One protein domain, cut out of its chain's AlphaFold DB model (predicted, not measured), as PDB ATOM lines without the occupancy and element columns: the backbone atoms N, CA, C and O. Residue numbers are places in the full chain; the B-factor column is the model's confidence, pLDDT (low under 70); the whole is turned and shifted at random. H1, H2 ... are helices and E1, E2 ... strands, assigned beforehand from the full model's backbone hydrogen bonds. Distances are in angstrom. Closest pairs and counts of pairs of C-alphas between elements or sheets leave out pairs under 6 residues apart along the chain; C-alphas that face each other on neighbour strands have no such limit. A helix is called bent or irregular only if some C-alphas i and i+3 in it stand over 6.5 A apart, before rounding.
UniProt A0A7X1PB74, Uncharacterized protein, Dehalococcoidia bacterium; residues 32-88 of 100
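Overview. This is residues 32 to 88 of the 100 residues of an uncharacterized protein of Dehalococcoidia bacterium (UniProt A0A7X1PB74). A small flat domain has the strand hairpin of E2 and E3 across its middle, with the short helix H1 along one border and, at the opposite border, the part around residue 53 of the long loop of residues 42 to 59, which leads from H1 past E2 to that border. That loop passes beside E2, where residues 45 to 46 pair with residues 71 to 72, then swings away and comes back to the short strand E1, which meets E2 only at a point. The printed part has 57 residues, with one named helix and three named strands in the order H1, E1, E2, E3, and the sheet runs E1 - E2 - E3, with E2 and E3 antiparallel. The class is mixed, helices and strands, although the named elements hold only 23 of the 57 residues. The whole is compact, with a radius of gyration of the C-alphas of 10.9 A, and the C-alphas span 29 by 27 by 13 A.

Along the chain. The printed part begins at Thr 32, just before H1. H1 is a helix of residues 33 to 41, from C-alpha 33 at (206.843, 185.443, 247.070) to C-alpha 41 at (197.570, 193.351, 248.434), 12.3 A from first to last C-alpha. Residues 42 to 59 hold no named element. E1 follows as a strand of residues 60 to 62, 6.2 A long between its first and last C-alphas. E2, residues 67 to 72, is the longest strand, with 6 residues and 16.2 A from first to last C-alpha; its C-alpha 67 is at (185.357, 193.080, 244.872). E3, residues 83 to 87, measures 13.8 A from first to last C-alpha and ends with C-alpha 87 at (182.735, 188.392, 246.332). Val 88 is the last printed residue.

Arrangement. In the sheet E2 is the inner strand, and E1 and E3 are the edge strands. E2 and E3 form a hairpin of antiparallel strands, with an angle of 157 degrees between their N-to-C directions. Among their C-alphas that face each other are 71 and 84, 4.2 A apart, and 69 and 86, 4.3 A apart. Across this pair N 87 and O 68 are 2.8 A apart and N 72 and O 83 are 2.9 A apart, both within hydrogen-bond range. E1 and E2 meet only at a point: C-alphas 61 and 68, which face each other, are 4.4 A apart. Residues 45 to 46 pair with residues 71 to 72 of E2, parallel. H1 is on the sheet but only grazes it, with its residues 35 to 41. The closest C-alphas of H1 and E2 are those of Gln 38 and Phe 71, 7.3 A apart. The closest C-alphas of H1 and E1 are those of Glu 41 and Trp 62, 7.4 A apart. In H1 every O i to N i+4 pair is within hydrogen-bond range, and the helix is not bent.

Size, cuts and confidence. The outline is flat. The two C-alphas farthest apart in the domain are those of Gly 66 and Asn 76, 29.9 A, while the first and last printed C-alphas, of Thr 32 and Val 88, are 28.4 A apart. The link from H1 to E1, 18 residues, is long, and its C-alphas lie 5 to 15 A from the mean of the C-alphas. The link from E1 to E2, 4 residues, is tight, and the link from E2 to E3, 10 residues, is short. The printed part has no cut. The mean pLDDT of the printed part is 93.7, and no printed residue is under 70.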
ATOM      1  N   THR A  32     208.033 184.195 251.657       91.94
ATOM      2  CA  THR A  32     207.903 183.669 250.299       91.94
ATOM      3  C   THR A  32     207.331 184.741 249.367       91.94
ATOM      4  O   THR A  32     206.780 185.751 249.819       91.94
ATOM      5  N   ALA A  33     207.433 184.530 248.051       92.94
ATOM      6  CA  ALA A  33     206.843 185.443 247.070       92.94
ATOM      7  C   ALA A  33     205.323 185.591 247.273       92.94
ATOM      8  O   ALA A  33     204.791 186.691 247.190       92.94
ATOM      9  N   TRP A  34     204.642 184.498 247.628       92.38
ATOM     10  CA  TRP A  34     203.212 184.495 247.922       92.38
ATOM     11  C   TRP A  34     202.860 185.306 249.174       92.38
ATOM     12  O   TRP A  34     201.954 186.127 249.137       92.38
ATOM     13  N   GLU A  35     203.607 185.149 250.268       93.06
ATOM     14  CA  GLU A  35     203.377 185.931 251.495       93.06
ATOM     15  C   GLU A  35     203.682 187.418 251.296       93.06
ATOM     16  O   GLU A  35     202.992 188.280 251.840       93.06
ATOM     17  N   THR A  36     204.701 187.722 250.492       94.56
ATOM     18  CA  THR A  36     205.008 189.096 250.080       94.56
ATOM     19  C   THR A  36     203.845 189.684 249.282       94.56
ATOM     20  O   THR A  36     203.355 190.753 249.633       94.56
ATOM     21  N   PHE A  37     203.325 188.940 248.303       93.38
ATOM     22  CA  PHE A  37     202.162 189.338 247.513       93.38
ATOM     23  C   PHE A  37     200.913 189.577 248.375       93.38
ATOM     24  O   PHE A  37     200.267 190.611 248.255       93.38
ATOM     25  N   GLN A  38     200.592 188.667 249.300       95.19
ATOM     26  CA  GLN A  38     199.460 188.841 250.218       95.19
ATOM     27  C   GLN A  38     199.581 190.122 251.046       95.19
ATOM     28  O   GLN A  38     198.604 190.851 251.224       95.19
ATOM     29  N   LYS A  39     200.793 190.395 251.547       94.94
ATOM     30  CA  LYS A  39     201.092 191.593 252.329       94.94
ATOM     31  C   LYS A  39     200.932 192.867 251.498       94.94
ATOM     32  O   LYS A  39     200.407 193.847 252.015       94.94
ATOM     33  N   GLU A  40     201.387 192.857 250.249       96.19
ATOM     34  CA  GLU A  40     201.262 193.988 249.323       96.19
ATOM     35  C   GLU A  40     199.804 194.269 248.942       96.19
ATOM     36  O   GLU A  40     199.399 195.427 248.889       96.19
ATOM     37  N   GLU A  41     199.003 193.223 248.735       95.94
ATOM     38  CA  GLU A  41     197.570 193.351 248.434       95.94
ATOM     39  C   GLU A  41     196.746 193.793 249.660       95.94
ATOM     40  O   GLU A  41     195.636 194.300 249.507       95.94
ATOM     41  N   GLY A  42     197.279 193.626 250.876       96.00
ATOM     42  CA  GLY A  42     196.708 194.193 252.103       96.00
ATOM     43  C   GLY A  42     195.397 193.551 252.568       96.00
ATOM     44  O   GLY A  42     194.650 194.161 253.330       96.00
ATOM     45  N   LEU A  43     195.103 192.329 252.119       97.31
ATOM     46  CA  LEU A  43     193.892 191.600 252.499       97.31
ATOM     47  C   LEU A  43     194.074 190.761 253.771       97.31
ATOM     48  O   LEU A  43     195.188 190.328 254.080       97.31
ATOM     49  N   PRO A  44     192.976 190.433 254.479       97.00
ATOM     50  CA  PRO A  44     193.020 189.436 255.539       97.00
ATOM     51  C   PRO A  44     193.444 188.066 254.991       97.00
ATOM     52  O   PRO A  44     192.985 187.636 253.926       97.00
ATOM     53  N   VAL A  45     194.279 187.363 255.762       95.75
ATOM     54  CA  VAL A  45     194.744 185.998 255.482       95.75
ATOM     55  C   VAL A  45     194.173 185.060 256.545       95.75
ATOM     56  O   VAL A  45     194.539 185.142 257.718       95.75
ATOM     57  N   PHE A  46     193.275 184.162 256.151       95.62
ATOM     58  CA  PHE A  46     192.749 183.130 257.038       95.62
ATOM     59  C   PHE A  46     193.764 181.993 257.205       95.62
ATOM     60  O   PHE A  46     194.148 181.357 256.221       95.62
ATOM     61  N   GLY A  47     194.163 181.725 258.454       92.56
ATOM     62  CA  GLY A  47     195.088 180.657 258.832       92.56
ATOM     63  C   GLY A  47     194.433 179.615 259.733       92.56
ATOM     64  O   GLY A  47     194.178 179.882 260.903       92.56
ATOM     65  N   GLY A  48     194.175 178.418 259.203       91.12
ATOM     66  CA  GLY A  48     193.552 177.317 259.944       91.12
ATOM     67  C   GLY A  48     193.880 175.950 259.345       91.12
ATOM     68  O   GLY A  48     194.555 175.859 258.324       91.12
ATOM     69  N   VAL A  49     193.404 174.870 259.969       93.50
ATOM     70  CA  VAL A  49     193.551 173.502 259.420       93.50
ATOM     71  C   VAL A  49     192.652 173.300 258.194       93.50
ATOM     72  O   VAL A  49     192.991 172.566 257.274       93.50
ATOM     73  N   GLY A  50     191.515 173.992 258.161       91.38
ATOM     74  CA  GLY A  50     190.573 173.989 257.052       91.38
ATOM     75  C   GLY A  50     189.541 175.099 257.215       91.38
ATOM     76  O   GLY A  50     189.376 175.657 258.301       91.38
ATOM     77  N   CYS A  51     188.849 175.418 256.127       91.38
ATOM     78  CA  CYS A  51     187.712 176.332 256.117       91.38
ATOM     79  C   CYS A  51     186.439 175.503 255.908       91.38
ATOM     80  O   CYS A  51     186.303 174.841 254.882       91.38
ATOM     81  N   LYS A  52     185.532 175.497 256.893       93.38
ATOM     82  CA  LYS A  52     184.254 174.771 256.795       93.38
ATOM     83  C   LYS A  52     183.272 175.483 255.865       93.38
ATOM     84  O   LYS A  52     182.606 174.833 255.069       93.38
ATOM     85  N   ASP A  53     183.184 176.804 255.992       95.00
ATOM     86  CA  ASP A  53     182.321 177.660 255.187       95.00
ATOM     87  C   ASP A  53     183.089 178.921 254.783       95.00
ATOM     88  O   ASP A  53     183.612 179.652 255.625       95.00
ATOM     89  N   SER A  54     183.163 179.180 253.477       93.06
ATOM     90  CA  SER A  54     183.872 180.339 252.931       93.06
ATOM     91  C   SER A  54     183.174 181.664 253.238       93.06
ATOM     92  O   SER A  54     183.795 182.724 253.105       93.06
ATOM     93  N   ARG A  55     181.894 181.626 253.638       94.00
ATOM     94  CA  ARG A  55     181.072 182.789 254.011       94.00
ATOM     95  C   ARG A  55     181.467 183.416 255.338       94.00
ATOM     96  O   ARG A  55     181.286 184.618 255.486       94.00
ATOM     97  N   ASP A  56     182.073 182.637 256.225       93.81
ATOM     98  CA  ASP A  56     182.473 183.089 257.562       93.81
ATOM     99  C   ASP A  56     183.856 183.758 257.577       93.81
ATOM    100  O   ASP A  56     184.308 184.265 258.605       93.81
ATOM    101  N   LEU A  57     184.567 183.745 256.446       95.56
ATOM    102  CA  LEU A  57     185.906 184.312 256.356       95.56
ATOM    103  C   LEU A  57     185.865 185.849 256.396       95.56
ATOM    104  O   LEU A  57     184.993 186.449 255.762       95.56
ATOM    105  N   PRO A  58     186.826 186.507 257.078       94.69
ATOM    106  CA  PRO A  58     186.931 187.964 257.077       94.69
ATOM    107  C   PRO A  58     187.182 188.460 255.655       94.69
ATOM    108  O   PRO A  58     187.935 187.831 254.927       94.69
ATOM    109  N   ARG A  59     186.588 189.583 255.246       95.12
ATOM    110  CA  ARG A  59     186.747 190.124 253.887       95.12
ATOM    111  C   ARG A  59     187.040 191.613 253.936       95.12
ATOM    112  O   ARG A  59     186.441 192.335 254.730       95.12
ATOM    113  N   ALA A  60     187.934 192.057 253.062       97.19
ATOM    114  CA  ALA A  60     188.246 193.468 252.862       97.19
ATOM    115  C   ALA A  60     188.133 193.835 251.381       97.19
ATOM    116  O   ALA A  60     188.151 192.956 250.515       97.19
ATOM    117  N   ASP A  61     187.998 195.127 251.091       97.06
ATOM    118  CA  ASP A  61     187.937 195.616 249.717       97.06
ATOM    119  C   ASP A  61     189.260 195.328 248.997       97.06
ATOM    120  O   ASP A  61     190.335 195.724 249.447       97.06
ATOM    121  N   TRP A  62     189.185 194.636 247.861       97.19
ATOM    122  CA  TRP A  62     190.350 194.220 247.094       97.19
ATOM    123  C   TRP A  62     190.511 195.068 245.837       97.19
ATOM    124  O   TRP A  62     189.869 194.831 244.808       97.19
ATOM    125  N   ALA A  63     191.416 196.045 245.890       95.25
ATOM    126  CA  ALA A  63     191.625 196.999 244.803       95.25
ATOM    127  C   ALA A  63     191.956 196.331 243.455       95.25
ATOM    128  O   ALA A  63     191.455 196.779 242.418       95.25
ATOM    129  N   ARG A  64     192.746 195.248 243.454       93.81
ATOM    130  CA  ARG A  64     193.141 194.513 242.242       93.81
ATOM    131  C   ARG A  64     191.955 193.897 241.505       93.81
ATOM    132  O   ARG A  64     191.885 193.972 240.279       93.81
ATOM    133  N   VAL A  65     191.033 193.284 242.244       95.38
ATOM    134  CA  VAL A  65     189.921 192.508 241.671       95.38
ATOM    135  C   VAL A  65     188.626 193.323 241.615       95.38
ATOM    136  O   VAL A  65     187.745 193.016 240.821       95.38
ATOM    137  N   GLY A  66     188.510 194.413 242.377       95.38
ATOM    138  CA  GLY A  66     187.321 195.275 242.391       95.38
ATOM    139  C   GLY A  66     186.117 194.683 243.132       95.38
ATOM    140  O   GLY A  66     185.001 195.145 242.931       95.38
ATOM    141  N   GLY A  67     186.343 193.671 243.967       95.75
ATOM    142  CA  GLY A  67     185.357 193.080 244.872       95.75
ATOM    143  C   GLY A  67     185.935 192.956 246.278       95.75
ATOM    144  O   GLY A  67     187.045 193.422 246.531       95.75
ATOM    145  N   LYS A  68     185.214 192.307 247.191       97.19
ATOM    146  CA  LYS A  68     185.736 191.997 248.532       97.19
ATOM    147  C   LYS A  68     186.422 190.647 248.530       97.19
ATOM    148  O   LYS A  68     185.922 189.730 247.891       97.19
ATOM    149  N   GLY A  69     187.529 190.494 249.245       97.31
ATOM    150  CA  GLY A  69     188.252 189.231 249.249       97.31
ATOM    151  C   GLY A  69     189.062 188.948 250.501       97.31
ATOM    152  O   GLY A  69     189.167 189.768 251.415       97.31
ATOM    153  N   THR A  70     189.608 187.736 250.521       97.56
ATOM    154  CA  THR A  70     190.498 187.219 251.562       97.56
ATOM    155  C   THR A  70     191.353 186.093 251.019       97.56
ATOM    156  O   THR A  70     190.893 185.296 250.196       97.56
ATOM    157  N   PHE A  71     192.591 186.016 251.494       96.75
ATOM    158  CA  PHE A  71     193.463 184.882 251.228       96.75
ATOM    159  C   PHE A  71     193.187 183.744 252.208       96.75
ATOM    160  O   PHE A  71     192.858 183.969 253.371       96.75
ATOM    161  N   ILE A  72     193.375 182.514 251.746       95.38
ATOM    162  CA  ILE A  72     193.299 181.306 252.567       95.38
ATOM    163  C   ILE A  72     194.686 180.666 252.554       95.38
ATOM    164  O   ILE A  72     195.146 180.200 251.511       95.38
ATOM    165  N   GLN A  73     195.340 180.630 253.714       93.50
ATOM    166  CA  GLN A  73     196.636 179.984 253.902       93.50
ATOM    167  C   GLN A  73     196.516 178.937 255.007       93.50
ATOM    168  O   GLN A  73     196.627 179.242 256.192       93.50
ATOM    169  N   LEU A  74     196.257 177.691 254.620       92.94
ATOM    170  CA  LEU A  74     196.057 176.621 255.589       92.94
ATOM    171  C   LEU A  74     197.384 176.158 256.203       92.94
ATOM    172  O   LEU A  74     198.478 176.354 255.665       92.94
ATOM    173  N   ILE A  75     197.282 175.526 257.366       91.56
ATOM    174  CA  ILE A  75     198.425 174.896 258.025       91.56
ATOM    175  C   ILE A  75     198.884 173.706 257.168       91.56
ATOM    176  O   ILE A  75     198.065 172.931 256.685       91.56
ATOM    177  N   ASN A  76     200.202 173.552 257.002       89.00
ATOM    178  CA  ASN A  76     200.845 172.491 256.212       89.00
ATOM    179  C   ASN A  76     200.545 172.500 254.700       89.00
ATOM    180  O   ASN A  76     200.875 171.533 254.015       89.00
ATOM    181  N   THR A  77     199.981 173.579 254.146       87.81
ATOM    182  CA  THR A  77     199.895 173.753 252.688       87.81
ATOM    183  C   THR A  77     201.110 174.484 252.131       87.81
ATOM    184  O   THR A  77     201.763 175.262 252.828       87.81
ATOM    185  N   SER A  78     201.407 174.249 250.853       85.25
ATOM    186  CA  SER A  78     202.487 174.958 250.168       85.25
ATOM    187  C   SER A  78     202.160 176.450 250.000       85.25
ATOM    188  O   SER A  78     201.015 176.887 250.106       85.25
ATOM    189  N   THR A  79     203.197 177.243 249.737       86.31
ATOM    190  CA  THR A  79     203.104 178.668 249.377       86.31
ATOM    191  C   THR A  79     203.469 178.904 247.908       86.31
ATOM    192  O   THR A  79     203.708 180.038 247.508       86.31
ATOM    193  N   GLN A  80     203.602 177.839 247.108       86.75
ATOM    194  CA  GLN A  80     203.828 177.956 245.660       86.75
ATOM    195  C   GLN A  80     202.536 178.302 244.926       86.75
ATOM    196  O   GLN A  80     202.551 179.037 243.945       86.75
ATOM    197  N   THR A  81     201.424 177.774 245.424       82.38
ATOM    198  CA  THR A  81     200.079 178.022 244.920       82.38
ATOM    199  C   THR A  81     199.226 178.570 246.045       82.38
ATOM    200  O   THR A  81     199.384 178.171 247.198       82.38
ATOM    201  N   GLY A  82     198.317 179.471 245.703       87.06
ATOM    202  CA  GLY A  82     197.493 180.177 246.664       87.06
ATOM    203  C   GLY A  82     196.010 179.913 246.487       87.06
ATOM    204  O   GLY A  82     195.556 179.525 245.412       87.06
ATOM    205  N   MET A  83     195.252 180.185 247.543       92.88
ATOM    206  CA  MET A  83     193.796 180.191 247.517       92.88
ATOM    207  C   MET A  83     193.291 181.539 248.019       92.88
ATOM    208  O   MET A  83     193.862 182.135 248.935       92.88
ATOM    209  N   PHE A  84     192.202 182.012 247.431       95.31
ATOM    210  CA  PHE A  84     191.479 183.181 247.908       95.31
ATOM    211  C   PHE A  84     189.997 183.039 247.588       95.31
ATOM    212  O   PHE A  84     189.605 182.301 246.682       95.31
ATOM    213  N   VAL A  85     189.179 183.772 248.330       96.19
ATOM    214  CA  VAL A  85     187.754 183.947 248.047       96.19
ATOM    215  C   VAL A  85     187.539 185.397 247.659       96.19
ATOM    216  O   VAL A  85     188.124 186.296 248.263       96.19
ATOM    217  N   VAL A  86     186.698 185.612 246.651       96.81
ATOM    218  CA  VAL A  86     186.261 186.940 246.228       96.81
ATOM    219  C   VAL A  86     184.741 186.980 246.103       96.81
ATOM    220  O   VAL A  86     184.119 186.027 245.635       96.81
ATOM    221  N   GLU A  87     184.145 188.085 246.526       95.75
ATOM    222  CA  GLU A  87     182.735 188.392 246.332       95.75
ATOM    223  C   GLU A  87     182.533 189.221 245.068       95.75
ATOM    224  O   GLU A  87     183.181 190.253 244.874       95.75
ATOM    225  N   VAL A  88     181.557 188.814 244.256       95.88
ATOM    226  CA  VAL A  88     181.021 189.655 243.186       95.88
ATOM    227  C   VAL A  88     179.883 190.498 243.767       95.88
ATOM    228  O   VAL A  88     178.935 189.926 244.312       95.88
TER     229      VAL A  88